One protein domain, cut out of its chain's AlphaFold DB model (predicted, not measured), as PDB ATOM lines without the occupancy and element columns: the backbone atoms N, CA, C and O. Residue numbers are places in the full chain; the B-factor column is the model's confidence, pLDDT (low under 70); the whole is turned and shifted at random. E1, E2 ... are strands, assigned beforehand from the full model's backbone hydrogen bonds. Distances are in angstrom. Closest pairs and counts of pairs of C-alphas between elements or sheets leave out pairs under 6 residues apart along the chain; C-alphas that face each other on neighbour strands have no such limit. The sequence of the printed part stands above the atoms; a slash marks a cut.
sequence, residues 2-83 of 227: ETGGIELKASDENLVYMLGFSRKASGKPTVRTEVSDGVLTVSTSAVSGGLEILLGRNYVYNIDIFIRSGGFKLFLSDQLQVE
ATOM      1  N   GLU A   2      29.801 -64.448  38.752       39.88
ATOM      2  CA  GLU A   2      28.469 -63.850  38.932       39.88
ATOM      3  C   GLU A   2      28.215 -62.982  37.701       39.88
ATOM      4  O   GLU A   2      28.777 -61.896  37.568       39.88
ATOM      5  N   THR A   3      27.453 -63.499  36.744       50.06
ATOM      6  CA  THR A   3      26.886 -62.677  35.680       50.06
ATOM      7  C   THR A   3      25.952 -61.685  36.357       50.06
ATOM      8  O   THR A   3      24.922 -62.083  36.900       50.06
ATOM      9  N   GLY A   4      26.358 -60.415  36.401       63.66
ATOM     10  CA  GLY A   4      25.518 -59.336  36.912       63.66
ATOM     11  C   GLY A   4      24.171 -59.272  36.183       63.66
ATOM     12  O   GLY A   4      23.998 -59.859  35.113       63.66
ATOM     13  N   GLY A   5      23.201 -58.586  36.772       78.69
ATOM     14  CA  GLY A   5      21.894 -58.388  36.163       78.69
ATOM     15  C   GLY A   5      21.184 -57.171  36.733       78.69
ATOM     16  O   GLY A   5      21.636 -56.583  37.717       78.69
ATOM     17  N   ILE A   6      20.081 -56.793  36.100       87.81
ATOM     18  CA  ILE A   6      19.205 -55.740  36.601       87.81
ATOM     19  C   ILE A   6      18.174 -56.344  37.542       87.81
ATOM     20  O   ILE A   6      17.525 -57.324  37.194       87.81
ATOM     21  N   GLU A   7      17.984 -55.744  38.702       91.69
ATOM     22  CA  GLU A   7      16.831 -55.968  39.559       91.69
ATOM     23  C   GLU A   7      16.005 -54.686  39.613       91.69
ATOM     24  O   GLU A   7      16.544 -53.614  39.865       91.69
ATOM     25  N   LEU A   8      14.704 -54.786  39.361       92.50
ATOM     26  CA  LEU A   8      13.759 -53.685  39.502       92.50
ATOM     27  C   LEU A   8      12.654 -54.122  40.450       92.50
ATOM     28  O   LEU A   8      12.061 -55.178  40.235       92.50
ATOM     29  N   LYS A   9      12.363 -53.315  41.470       92.75
ATOM     30  CA  LYS A   9      11.266 -53.568  42.411       92.75
ATOM     31  C   LYS A   9      10.684 -52.275  42.978       92.75
ATOM     32  O   LYS A   9      11.289 -51.206  42.880       92.75
ATOM     33  N   ALA A  10       9.498 -52.372  43.568       89.94
ATOM     34  CA  ALA A  10       8.940 -51.283  44.360       89.94
ATOM     35  C   ALA A  10       9.782 -51.055  45.627       89.94
ATOM     36  O   ALA A  10      10.315 -51.998  46.208       89.94
ATOM     37  N   SER A  11       9.888 -49.798  46.046       89.62
ATOM     38  CA  SER A  11      10.465 -49.422  47.330       89.62
ATOM     39  C   SER A  11       9.424 -49.526  48.443       89.62
ATOM     40  O   SER A  11       8.241 -49.226  48.238       89.62
ATOM     41  N   ASP A  12       9.889 -49.893  49.634       86.38
ATOM     42  CA  ASP A  12       9.124 -49.776  50.879       86.38
ATOM     43  C   ASP A  12       9.356 -48.420  51.567       86.38
ATOM     44  O   ASP A  12       8.653 -48.050  52.507       86.38
ATOM     45  N   GLU A  13      10.323 -47.647  51.074       86.31
ATOM     46  CA  GLU A  13      10.626 -46.303  51.549       86.31
ATOM     47  C   GLU A  13       9.881 -45.235  50.738       86.31
ATOM     48  O   GLU A  13       9.583 -45.405  49.551       86.31
ATOM     49  N   ASN A  14       9.643 -44.077  51.360       85.88
ATOM     50  CA  ASN A  14       9.086 -42.913  50.678       85.88
ATOM     51  C   ASN A  14      10.164 -42.201  49.843       85.88
ATOM     52  O   ASN A  14      10.736 -41.196  50.263       85.88
ATOM     53  N   LEU A  15      10.457 -42.752  48.667       87.88
ATOM     54  CA  LEU A  15      11.420 -42.214  47.710       87.88
ATOM     55  C   LEU A  15      10.789 -42.035  46.328       87.88
ATOM     56  O   LEU A  15       9.758 -42.631  46.028       87.88
ATOM     57  N   VAL A  16      11.414 -41.221  45.472       84.81
ATOM     58  CA  VAL A  16      11.024 -41.131  44.055       84.81
ATOM     59  C   VAL A  16      11.567 -42.339  43.305       84.81
ATOM     60  O   VAL A  16      10.820 -43.093  42.701       84.81
ATOM     61  N   TYR A  17      12.874 -42.551  43.357       88.19
ATOM     62  CA  TYR A  17      13.538 -43.752  42.860       88.19
ATOM     63  C   TYR A  17      14.935 -43.841  43.490       88.19
ATOM     64  O   TYR A  17      15.473 -42.838  43.962       88.19
ATOM     65  N   MET A  18      15.525 -45.033  43.494       89.00
ATOM     66  CA  MET A  18      16.911 -45.266  43.898       89.00
ATOM     67  C   MET A  18      17.600 -46.161  42.876       89.00
ATOM     68  O   MET A  18      16.995 -47.096  42.356       89.00
ATOM     69  N   LEU A  19      18.873 -45.873  42.606       85.94
ATOM     70  CA  LEU A  19      19.718 -46.674  41.726       85.94
ATOM     71  C   LEU A  19      20.947 -47.152  42.497       85.94
ATOM     72  O   LEU A  19      21.785 -46.345  42.905       85.94
ATOM     73  N   GLY A  20      21.043 -48.463  42.694       84.38
ATOM     74  CA  GLY A  20      22.167 -49.137  43.332       84.38
ATOM     75  C   GLY A  20      23.031 -49.849  42.297       84.38
ATOM     76  O   GLY A  20      22.527 -50.593  41.464       84.38
ATOM     77  N   PHE A  21      24.349 -49.658  42.344       79.50
ATOM     78  CA  PHE A  21      25.278 -50.322  41.425       79.50
ATOM     79  C   PHE A  21      26.240 -51.225  42.183       79.50
ATOM     80  O   PHE A  21      26.952 -50.768  43.081       79.50
ATOM     81  N   SER A  22      26.335 -52.495  41.784       68.50
ATOM     82  CA  SER A  22      27.360 -53.388  42.321       68.50
ATOM     83  C   SER A  22      28.668 -53.226  41.534       68.50
ATOM     84  O   SER A  22      28.704 -53.265  40.303       68.50
ATOM     85  N   ARG A  23      29.786 -53.034  42.251       55.28
ATOM     86  CA  ARG A  23      31.119 -52.686  41.701       55.28
ATOM     87  C   ARG A  23      31.770 -53.746  40.787       55.28
ATOM     88  O   ARG A  23      32.909 -53.555  40.378       55.28
ATOM     89  N   LYS A  24      31.083 -54.837  40.431       58.62
ATOM     90  CA  LYS A  24      31.578 -55.849  39.471       58.62
ATOM     91  C   LYS A  24      31.213 -55.541  38.005       58.62
ATOM     92  O   LYS A  24      31.427 -56.384  37.142       58.62
ATOM     93  N   ALA A  25      30.660 -54.361  37.715       56.25
ATOM     94  CA  ALA A  25      30.343 -53.925  36.357       56.25
ATOM     95  C   ALA A  25      31.607 -53.679  35.511       56.25
ATOM     96  O   ALA A  25      32.500 -52.933  35.916       56.25
ATOM     97  N   SER A  26      31.680 -54.264  34.310       59.62
ATOM     98  CA  SER A  26      32.693 -53.868  33.325       59.62
ATOM     99  C   SER A  26      32.278 -52.536  32.690       59.62
ATOM    100  O   SER A  26      31.513 -52.512  31.725       59.62
ATOM    101  N   GLY A  27      32.769 -51.427  33.236       66.62
ATOM    102  CA  GLY A  27      32.439 -50.077  32.773       66.62
ATOM    103  C   GLY A  27      31.383 -49.378  33.631       66.62
ATOM    104  O   GLY A  27      30.701 -49.995  34.448       66.62
ATOM    105  N   LYS A  28      31.282 -48.055  33.469       72.06
ATOM    106  CA  LYS A  28      30.345 -47.223  34.229       72.06
ATOM    107  C   LYS A  28      28.961 -47.279  33.563       72.06
ATOM    108  O   LYS A  28      28.864 -46.888  32.399       72.06
ATOM    109  N   PRO A  29      27.912 -47.736  34.260       81.94
ATOM    110  CA  PRO A  29      26.553 -47.657  33.742       81.94
ATOM    111  C   PRO A  29      26.148 -46.195  33.538       81.94
ATOM    112  O   PRO A  29      26.558 -45.307  34.295       81.94
ATOM    113  N   THR A  30      25.361 -45.940  32.500       87.69
ATOM    114  CA  THR A  30      24.804 -44.619  32.212       87.69
ATOM    115  C   THR A  30      23.359 -44.576  32.659       87.69
ATOM    116  O   THR A  30      22.598 -45.492  32.375       87.69
ATOM    117  N   VAL A  31      22.985 -43.502  33.347       87.12
ATOM    118  CA  VAL A  31      21.617 -43.249  33.802       87.12
ATOM    119  C   VAL A  31      21.202 -41.886  33.288       87.12
ATOM    120  O   VAL A  31      21.973 -40.928  33.377       87.12
ATOM    121  N   ARG A  32      19.979 -41.797  32.775       90.88
ATOM    122  CA  ARG A  32      19.303 -40.542  32.469       90.88
ATOM    123  C   ARG A  32      17.915 -40.566  33.078       90.88
ATOM    124  O   ARG A  32      17.251 -41.599  33.060       90.88
ATOM    125  N   THR A  33      17.505 -39.424  33.606       91.38
ATOM    126  CA  THR A  33      16.177 -39.249  34.182       91.38
ATOM    127  C   THR A  33      15.560 -37.961  33.687       91.38
ATOM    128  O   THR A  33      16.234 -36.932  33.652       91.38
ATOM    129  N   GLU A  34      14.286 -38.025  33.332       93.00
ATOM    130  CA  GLU A  34      13.532 -36.901  32.787       93.00
ATOM    131  C   GLU A  34      12.095 -36.960  33.297       93.00
ATOM    132  O   GLU A  34      11.524 -38.042  33.410       93.00
ATOM    133  N   VAL A  35      11.511 -35.806  33.611       91.44
ATOM    134  CA  VAL A  35      10.094 -35.700  33.969       91.44
ATOM    135  C   VAL A  35       9.388 -34.947  32.851       91.44
ATOM    136  O   VAL A  35       9.738 -33.802  32.578       91.44
ATOM    137  N   SER A  36       8.386 -35.577  32.243       90.88
ATOM    138  CA  SER A  36       7.501 -34.956  31.252       90.88
ATOM    139  C   SER A  36       6.066 -35.345  31.566       90.88
ATOM    140  O   SER A  36       5.801 -36.508  31.857       90.88
ATOM    141  N   ASP A  37       5.151 -34.375  31.553       89.31
ATOM    142  CA  ASP A  37       3.710 -34.590  31.767       89.31
ATOM    143  C   ASP A  37       3.361 -35.404  33.031       89.31
ATOM    144  O   ASP A  37       2.416 -36.187  33.059       89.31
ATOM    145  N   GLY A  38       4.141 -35.224  34.103       86.62
ATOM    146  CA  GLY A  38       3.945 -35.932  35.374       86.62
ATOM    147  C   GLY A  38       4.444 -37.383  35.393       86.62
ATOM    148  O   GLY A  38       4.257 -38.067  36.399       86.62
ATOM    149  N   VAL A  39       5.110 -37.841  34.331       91.75
ATOM    150  CA  VAL A  39       5.715 -39.174  34.228       91.75
ATOM    151  C   VAL A  39       7.233 -39.069  34.355       91.75
ATOM    152  O   VAL A  39       7.878 -38.277  33.666       91.75
ATOM    153  N   LEU A  40       7.818 -39.883  35.237       93.81
ATOM    154  CA  LEU A  40       9.261 -39.981  35.419       93.81
ATOM    155  C   LEU A  40       9.835 -41.067  34.506       93.81
ATOM    156  O   LEU A  40       9.594 -42.258  34.691       93.81
ATOM    157  N   THR A  41      10.649 -40.653  33.546       94.50
ATOM    158  CA  THR A  41      11.404 -41.554  32.681       94.50
ATOM    159  C   THR A  41      12.752 -41.878  33.315       94.50
ATOM    160  O   THR A  41      13.511 -40.968  33.640       94.50
ATOM    161  N   VAL A  42      13.063 -43.165  33.478       93.06
ATOM    162  CA  VAL A  42      14.355 -43.680  33.949       93.06
ATOM    163  C   VAL A  42      14.965 -44.539  32.846       93.06
ATOM    164  O   VAL A  42      14.503 -45.647  32.581       93.06
ATOM    165  N   SER A  43      16.024 -44.038  32.214       93.94
ATOM    166  CA  SER A  43      16.754 -44.745  31.160       93.94
ATOM    167  C   SER A  43      18.130 -45.166  31.658       93.94
ATOM    168  O   SER A  43      18.920 -44.320  32.081       93.94
ATOM    169  N   THR A  44      18.445 -46.458  31.594       89.75
ATOM    170  CA  THR A  44      19.732 -46.994  32.051       89.75
ATOM    171  C   THR A  44      20.375 -47.901  31.010       89.75
ATOM    172  O   THR A  44      19.712 -48.746  30.421       89.75
ATOM    173  N   SER A  45      21.687 -47.766  30.807       89.06
ATOM    174  CA  SER A  45      22.466 -48.648  29.933       89.06
ATOM    175  C   SER A  45      23.729 -49.153  30.630       89.06
ATOM    176  O   SER A  45      24.490 -48.378  31.214       89.06
ATOM    177  N   ALA A  46      23.987 -50.457  30.537       86.00
ATOM    178  CA  ALA A  46      25.161 -51.107  31.112       86.00
ATOM    179  C   ALA A  46      25.753 -52.164  30.165       86.00
ATOM    180  O   ALA A  46      25.046 -52.845  29.426       86.00
ATOM    181  N   VAL A  47      27.075 -52.350  30.200       83.56
ATOM    182  CA  VAL A  47      27.725 -53.439  29.445       83.56
ATOM    183  C   VAL A  47      27.579 -54.765  30.192       83.56
ATOM    184  O   VAL A  47      27.181 -55.766  29.608       83.56
ATOM    185  N   SER A  48      27.904 -54.769  31.482       81.19
ATOM    186  CA  SER A  48      27.677 -55.872  32.416       81.19
ATOM    187  C   SER A  48      27.679 -55.322  33.844       81.19
ATOM    188  O   SER A  48      28.087 -54.177  34.051       81.19
ATOM    189  N   GLY A  49      27.259 -56.116  34.830       75.31
ATOM    190  CA  GLY A  49      27.251 -55.725  36.244       75.31
ATOM    191  C   GLY A  49      25.865 -55.777  36.872       75.31
ATOM    192  O   GLY A  49      24.885 -56.063  36.192       75.31
ATOM    193  N   GLY A  50      25.800 -55.573  38.189       81.62
ATOM    194  CA  GLY A  50      24.534 -55.519  38.913       81.62
ATOM    195  C   GLY A  50      24.000 -54.093  38.986       81.62
ATOM    196  O   GLY A  50      24.731 -53.192  39.405       81.62
ATOM    197  N   LEU A  51      22.740 -53.913  38.609       85.44
ATOM    198  CA  LEU A  51      21.982 -52.684  38.812       85.44
ATOM    199  C   LEU A  51      20.725 -53.023  39.606       85.44
ATOM    200  O   LEU A  51      19.975 -53.899  39.207       85.44
ATOM    201  N   GLU A  52      20.482 -52.306  40.688       89.94
ATOM    202  CA  GLU A  52      19.228 -52.337  41.427       89.94
ATOM    203  C   GLU A  52      18.483 -51.023  41.193       89.94
ATOM    204  O   GLU A  52      19.061 -49.943  41.320       89.94
ATOM    205  N   ILE A  53      17.205 -51.118  40.842       90.75
ATOM    206  CA  ILE A  53      16.293 -50.000  40.633       90.75
ATOM    207  C   ILE A  53      15.149 -50.153  41.631       90.75
ATOM    208  O   ILE A  53      14.353 -51.089  41.525       90.75
ATOM    209  N   LEU A  54      15.050 -49.229  42.585       92.44
ATOM    210  CA  LEU A  54      13.884 -49.120  43.459       92.44
ATOM    211  C   LEU A  54      13.001 -47.978  42.984       92.44
ATOM    212  O   LEU A  54      13.496 -46.882  42.722       92.44
ATOM    213  N   LEU A  55      11.700 -48.222  42.905       92.94
ATOM    214  CA  LEU A  55      10.717 -47.239  42.461       92.94
ATOM    215  C   LEU A  55       9.767 -46.886  43.603       92.94
ATOM    216  O   LEU A  55       9.235 -47.769  44.272       92.94
ATOM    217  N   GLY A  56       9.534 -45.595  43.814       92.19
ATOM    218  CA  GLY A  56       8.455 -45.119  44.672       92.19
ATOM    219  C   GLY A  56       7.072 -45.513  44.152       92.19
ATOM    220  O   GLY A  56       6.871 -45.760  42.970       92.19
ATOM    221  N   ARG A  57       6.073 -45.540  45.035       90.06
ATOM    222  CA  ARG A  57       4.692 -45.926  44.671       90.06
ATOM    223  C   ARG A  57       3.810 -44.740  44.260       90.06
ATOM    224  O   ARG A  57       2.736 -44.922  43.701       90.06
ATOM    225  N   ASN A  58       4.278 -43.518  44.512       89.38
ATOM    226  CA  ASN A  58       3.519 -42.279  44.303       89.38
ATOM    227  C   ASN A  58       3.779 -41.614  42.943       89.38
ATOM    228  O   ASN A  58       3.347 -40.485  42.722       89.38
ATOM    229  N   TYR A  59       4.500 -42.289  42.051       91.00
ATOM    230  CA  TYR A  59       4.888 -41.753  40.754       91.00
ATOM    231  C   TYR A  59       4.503 -42.719  39.643       91.00
ATOM    232  O   TYR A  59       4.357 -43.923  39.858       91.00
ATOM    233  N   VAL A  60       4.363 -42.157  38.450       93.81
ATOM    234  CA  VAL A  60       4.153 -42.894  37.210       93.81
ATOM    235  C   VAL A  60       5.484 -42.959  36.469       93.81
ATOM    236  O   VAL A  60       6.153 -41.933  36.335       93.81
ATOM    237  N   TYR A  61       5.874 -44.144  35.995       95.50
ATOM    238  CA  TYR A  61       7.189 -44.362  35.393       95.50
ATOM    239  C   TYR A  61       7.136 -44.761  33.921       95.50
ATOM    240  O   TYR A  61       6.322 -45.589  33.510       95.50
ATOM    241  N   ASN A  62       8.115 -44.256  33.175       96.81
ATOM    242  CA  ASN A  62       8.624 -44.872  31.958       96.81
ATOM    243  C   ASN A  62      10.020 -45.416  32.249       96.81
ATOM    244  O   ASN A  62      10.844 -44.737  32.854       96.81
ATOM    245  N   ILE A  63      10.302 -46.644  31.846       96.31
ATOM    246  CA  ILE A  63      11.535 -47.333  32.207       96.31
ATOM    247  C   ILE A  63      12.123 -47.930  30.946       96.31
ATOM    248  O   ILE A  63      11.466 -48.723  30.279       96.31
ATOM    249  N   ASP A  64      13.357 -47.550  30.635       96.31
ATOM    250  CA  ASP A  64      14.113 -48.084  29.507       96.31
ATOM    251  C   ASP A  64      15.455 -48.614  30.006       96.31
ATOM    252  O   ASP A  64      16.262 -47.883  30.583       96.31
ATOM    253  N   ILE A  65      15.683 -49.910  29.845       94.00
ATOM    254  CA  ILE A  65      16.861 -50.591  30.358       94.00
ATOM    255  C   ILE A  65      17.535 -51.345  29.220       94.00
ATOM    256  O   ILE A  65      16.949 -52.242  28.616       94.00
ATOM    257  N   PHE A  66      18.812 -51.055  28.999       93.38
ATOM    258  CA  PHE A  66      19.669 -51.806  28.093       93.38
ATOM    259  C   PHE A  66      20.829 -52.460  28.848       93.38
ATOM    260  O   PHE A  66      21.593 -51.791  29.548       93.38
ATOM    261  N   ILE A  67      21.013 -53.769  28.672       90.06
ATOM    262  CA  ILE A  67      22.188 -54.492  29.168       90.06
ATOM    263  C   ILE A  67      22.826 -55.333  28.071       90.06
ATOM    264  O   ILE A  67      22.177 -56.130  27.404       90.06
ATOM    265  N   ARG A  68      24.135 -55.201  27.855       90.06
ATOM    266  CA  ARG A  68      24.788 -56.027  26.830       90.06
ATOM    267  C   ARG A  68      24.919 -57.484  27.278       90.06
ATOM    268  O   ARG A  68      24.609 -58.380  26.508       90.06
ATOM    269  N   SER A  69      25.395 -57.727  28.493       87.19
ATOM    270  CA  SER A  69      25.580 -59.071  29.045       87.19
ATOM    271  C   SER A  69      25.148 -59.094  30.502       87.19
ATOM    272  O   SER A  69      25.721 -58.392  31.340       87.19
ATOM    273  N   GLY A  70      24.125 -59.888  30.794       84.25
ATOM    274  CA  GLY A  70      23.511 -59.965  32.110       84.25
ATOM    275  C   GLY A  70      22.011 -60.195  32.016       84.25
ATOM    276  O   GLY A  70      21.382 -59.936  30.993       84.25
ATOM    277  N   GLY A  71      21.443 -60.739  33.086       89.25
ATOM    278  CA  GLY A  71      20.009 -60.983  33.159       89.25
ATOM    279  C   GLY A  71      19.216 -59.783  33.668       89.25
ATOM    280  O   GLY A  71      19.781 -58.756  34.040       89.25
ATOM    281  N   PHE A  72      17.904 -59.948  33.765       92.50
ATOM    282  CA  PHE A  72      17.039 -59.044  34.510       92.50
ATOM    283  C   PHE A  72      16.050 -59.813  35.383       92.50
ATOM    284  O   PHE A  72      15.612 -60.911  35.041       92.50
ATOM    285  N   LYS A  73      15.685 -59.213  36.510       94.94
ATOM    286  CA  LYS A  73      14.612 -59.620  37.407       94.94
ATOM    287  C   LYS A  73      13.754 -58.395  37.683       94.94
ATOM    288  O   LYS A  73      14.223 -57.420  38.256       94.94
ATOM    289  N   LEU A  74      12.514 -58.434  37.238       95.50
ATOM    290  CA  LEU A  74      11.592 -57.313  37.311       95.50
ATOM    291  C   LEU A  74      10.434 -57.757  38.196       95.50
ATOM    292  O   LEU A  74       9.753 -58.726  37.872       95.50
ATOM    293  N   PHE A  75      10.238 -57.082  39.318       94.06
ATOM    294  CA  PHE A  75       9.170 -57.349  40.269       94.06
ATOM    295  C   PHE A  75       8.259 -56.127  40.310       94.06
ATOM    296  O   PHE A  75       8.560 -55.134  40.970       94.06
ATOM    297  N   LEU A  76       7.151 -56.185  39.574       91.81
ATOM    298  CA  LEU A  76       6.129 -55.144  39.616       91.81
ATOM    299  C   LEU A  76       5.008 -55.624  40.535       91.81
ATOM    300  O   LEU A  76       4.294 -56.573  40.209       91.81
ATOM    301  N   SER A  77       4.901 -54.984  41.694       86.94
ATOM    302  CA  SER A  77       3.925 -55.312  42.730       86.94
ATOM    303  C   SER A  77       2.919 -54.178  42.944       86.94
ATOM    304  O   SER A  77       2.920 -53.181  42.213       86.94
ATOM    305  N   ASP A  78       2.046 -54.344  43.938       84.00
ATOM    306  CA  ASP A  78       0.974 -53.417  44.295       84.00
ATOM    307  C   ASP A  78       1.356 -51.940  44.218       84.00
ATOM    308  O   ASP A  78       2.404 -51.507  44.705       84.00
ATOM    309  N   GLN A  79       0.435 -51.142  43.675       82.75
ATOM    310  CA  GLN A  79       0.500 -49.677  43.639       82.75
ATOM    311  C   GLN A  79       1.627 -49.095  42.780       82.75
ATOM    312  O   GLN A  79       1.672 -47.879  42.600       82.75
ATOM    313  N   LEU A  80       2.501 -49.920  42.204       89.38
ATOM    314  CA  LEU A  80       3.475 -49.441  41.241       89.38
ATOM    315  C   LEU A  80       2.770 -49.079  39.925       89.38
ATOM    316  O   LEU A  80       1.974 -49.860  39.394       89.38
ATOM    317  N   GLN A  81       3.062 -47.888  39.400       92.00
ATOM    318  CA  GLN A  81       2.449 -47.363  38.181       92.00
ATOM    319  C   GLN A  81       3.508 -47.194  37.095       92.00
ATOM    320  O   GLN A  81       4.306 -46.264  37.129       92.00
ATOM    321  N   VAL A  82       3.517 -48.090  36.116       93.81
ATOM    322  CA  VAL A  82       4.467 -48.069  35.002       93.81
ATOM    323  C   VAL A  82       3.691 -47.970  33.696       93.81
ATOM    324  O   VAL A  82       2.915 -48.854  33.345       93.81
ATOM    325  N   GLU A  83       3.870 -46.893  32.943       95.19
ATOM    326  CA  GLU A  83       3.238 -46.794  31.627       95.19
ATOM    327  C   GLU A  83       3.995 -47.619  30.602       95.19
ATOM    328  O   GLU A  83       3.389 -48.414  29.889       95.19
TER     329      GLU A  83
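Overview. This is residues 2 to 83 of the 227 residues of an uncharacterized protein of Candidatus Bathyarchaeota archaeon B25 (UniProt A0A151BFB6). The model is a sandwich, two four-stranded sheets face to face, with the strands of the one running nearly along those of the other, at 8 degrees; the three-residue strand E8 is turned at 70 degrees beside the start of E6. After E1 and E2 the chain passes from one sheet to the other at each link but E3 to E4, a hairpin. The printed part has 82 residues, with no named helix and eight named strands, E1 to E8 in order, and its class is all strand. Both sheets are mixed, in the orders E2, E5, E1, E7 and E3, E4, E6, E8. The whole is compact, with a radius of gyration of the C-alphas of 12.5 A and spans of 34 by 23 by 18 A.

Along the chain. E1, residues 5 to 10, begins at C-alpha 5 (21.894, -58.388, 36.163) and is 16.9 A long. E2, residues 17 to 22, is also 16.9 A long. E3 is residues 30 to 36, 19.8 A, and E4 is residues 39 to 46, 23.0 A. E5 is residues 50 to 55, 16.5 A. E6, residues 60 to 69, is the longest strand at 28.1 A and begins at C-alpha 60 (4.153, -42.894, 37.210). E7 is residues 71 to 76, 16.4 A, and E8, residues 81 to 83, 6.6 A, ends at C-alpha 83 (3.238, -46.794, 31.627).

Arrangement. In the first sheet E1 is parallel to E7 at 6 degrees, with N 73 and O 6 2.7 A apart. On the other side of E1, E5 is parallel to it at 15 degrees, with N 7 and O 51 at 2.8 A. E2, an edge strand, is antiparallel to E5 at 168 degrees, with N 20 and O 52 at 2.8 A. In the second sheet the hairpin of E3 and E4 is antiparallel at 167 degrees, with N 32 and O 43 at 2.8 A. E4 is parallel to E6 at 7 degrees, with N 42 and O 62 at 2.8 A. E6 and E8 are parallel neighbours at 70 degrees, with N 83 and O 61 at 2.8 A. Between the sheets, E1 and E6 are near each other, and E4 and E5 are near each other, while E3 and E7 are apart. E6 and E7 meet only through their link.

Size, cuts and confidence. The parts of the two sheets that face each other are 10.1 A apart, centre to centre, and their best planes differ by 16 degrees. The C-alphas of Glu 2 and Asp 37, the two farthest apart, are 39.0 A from each other. The printed part has no cut and no long link. Its mean pLDDT is 85.7; residues 2 to 4 and 22 to 27 are under 70.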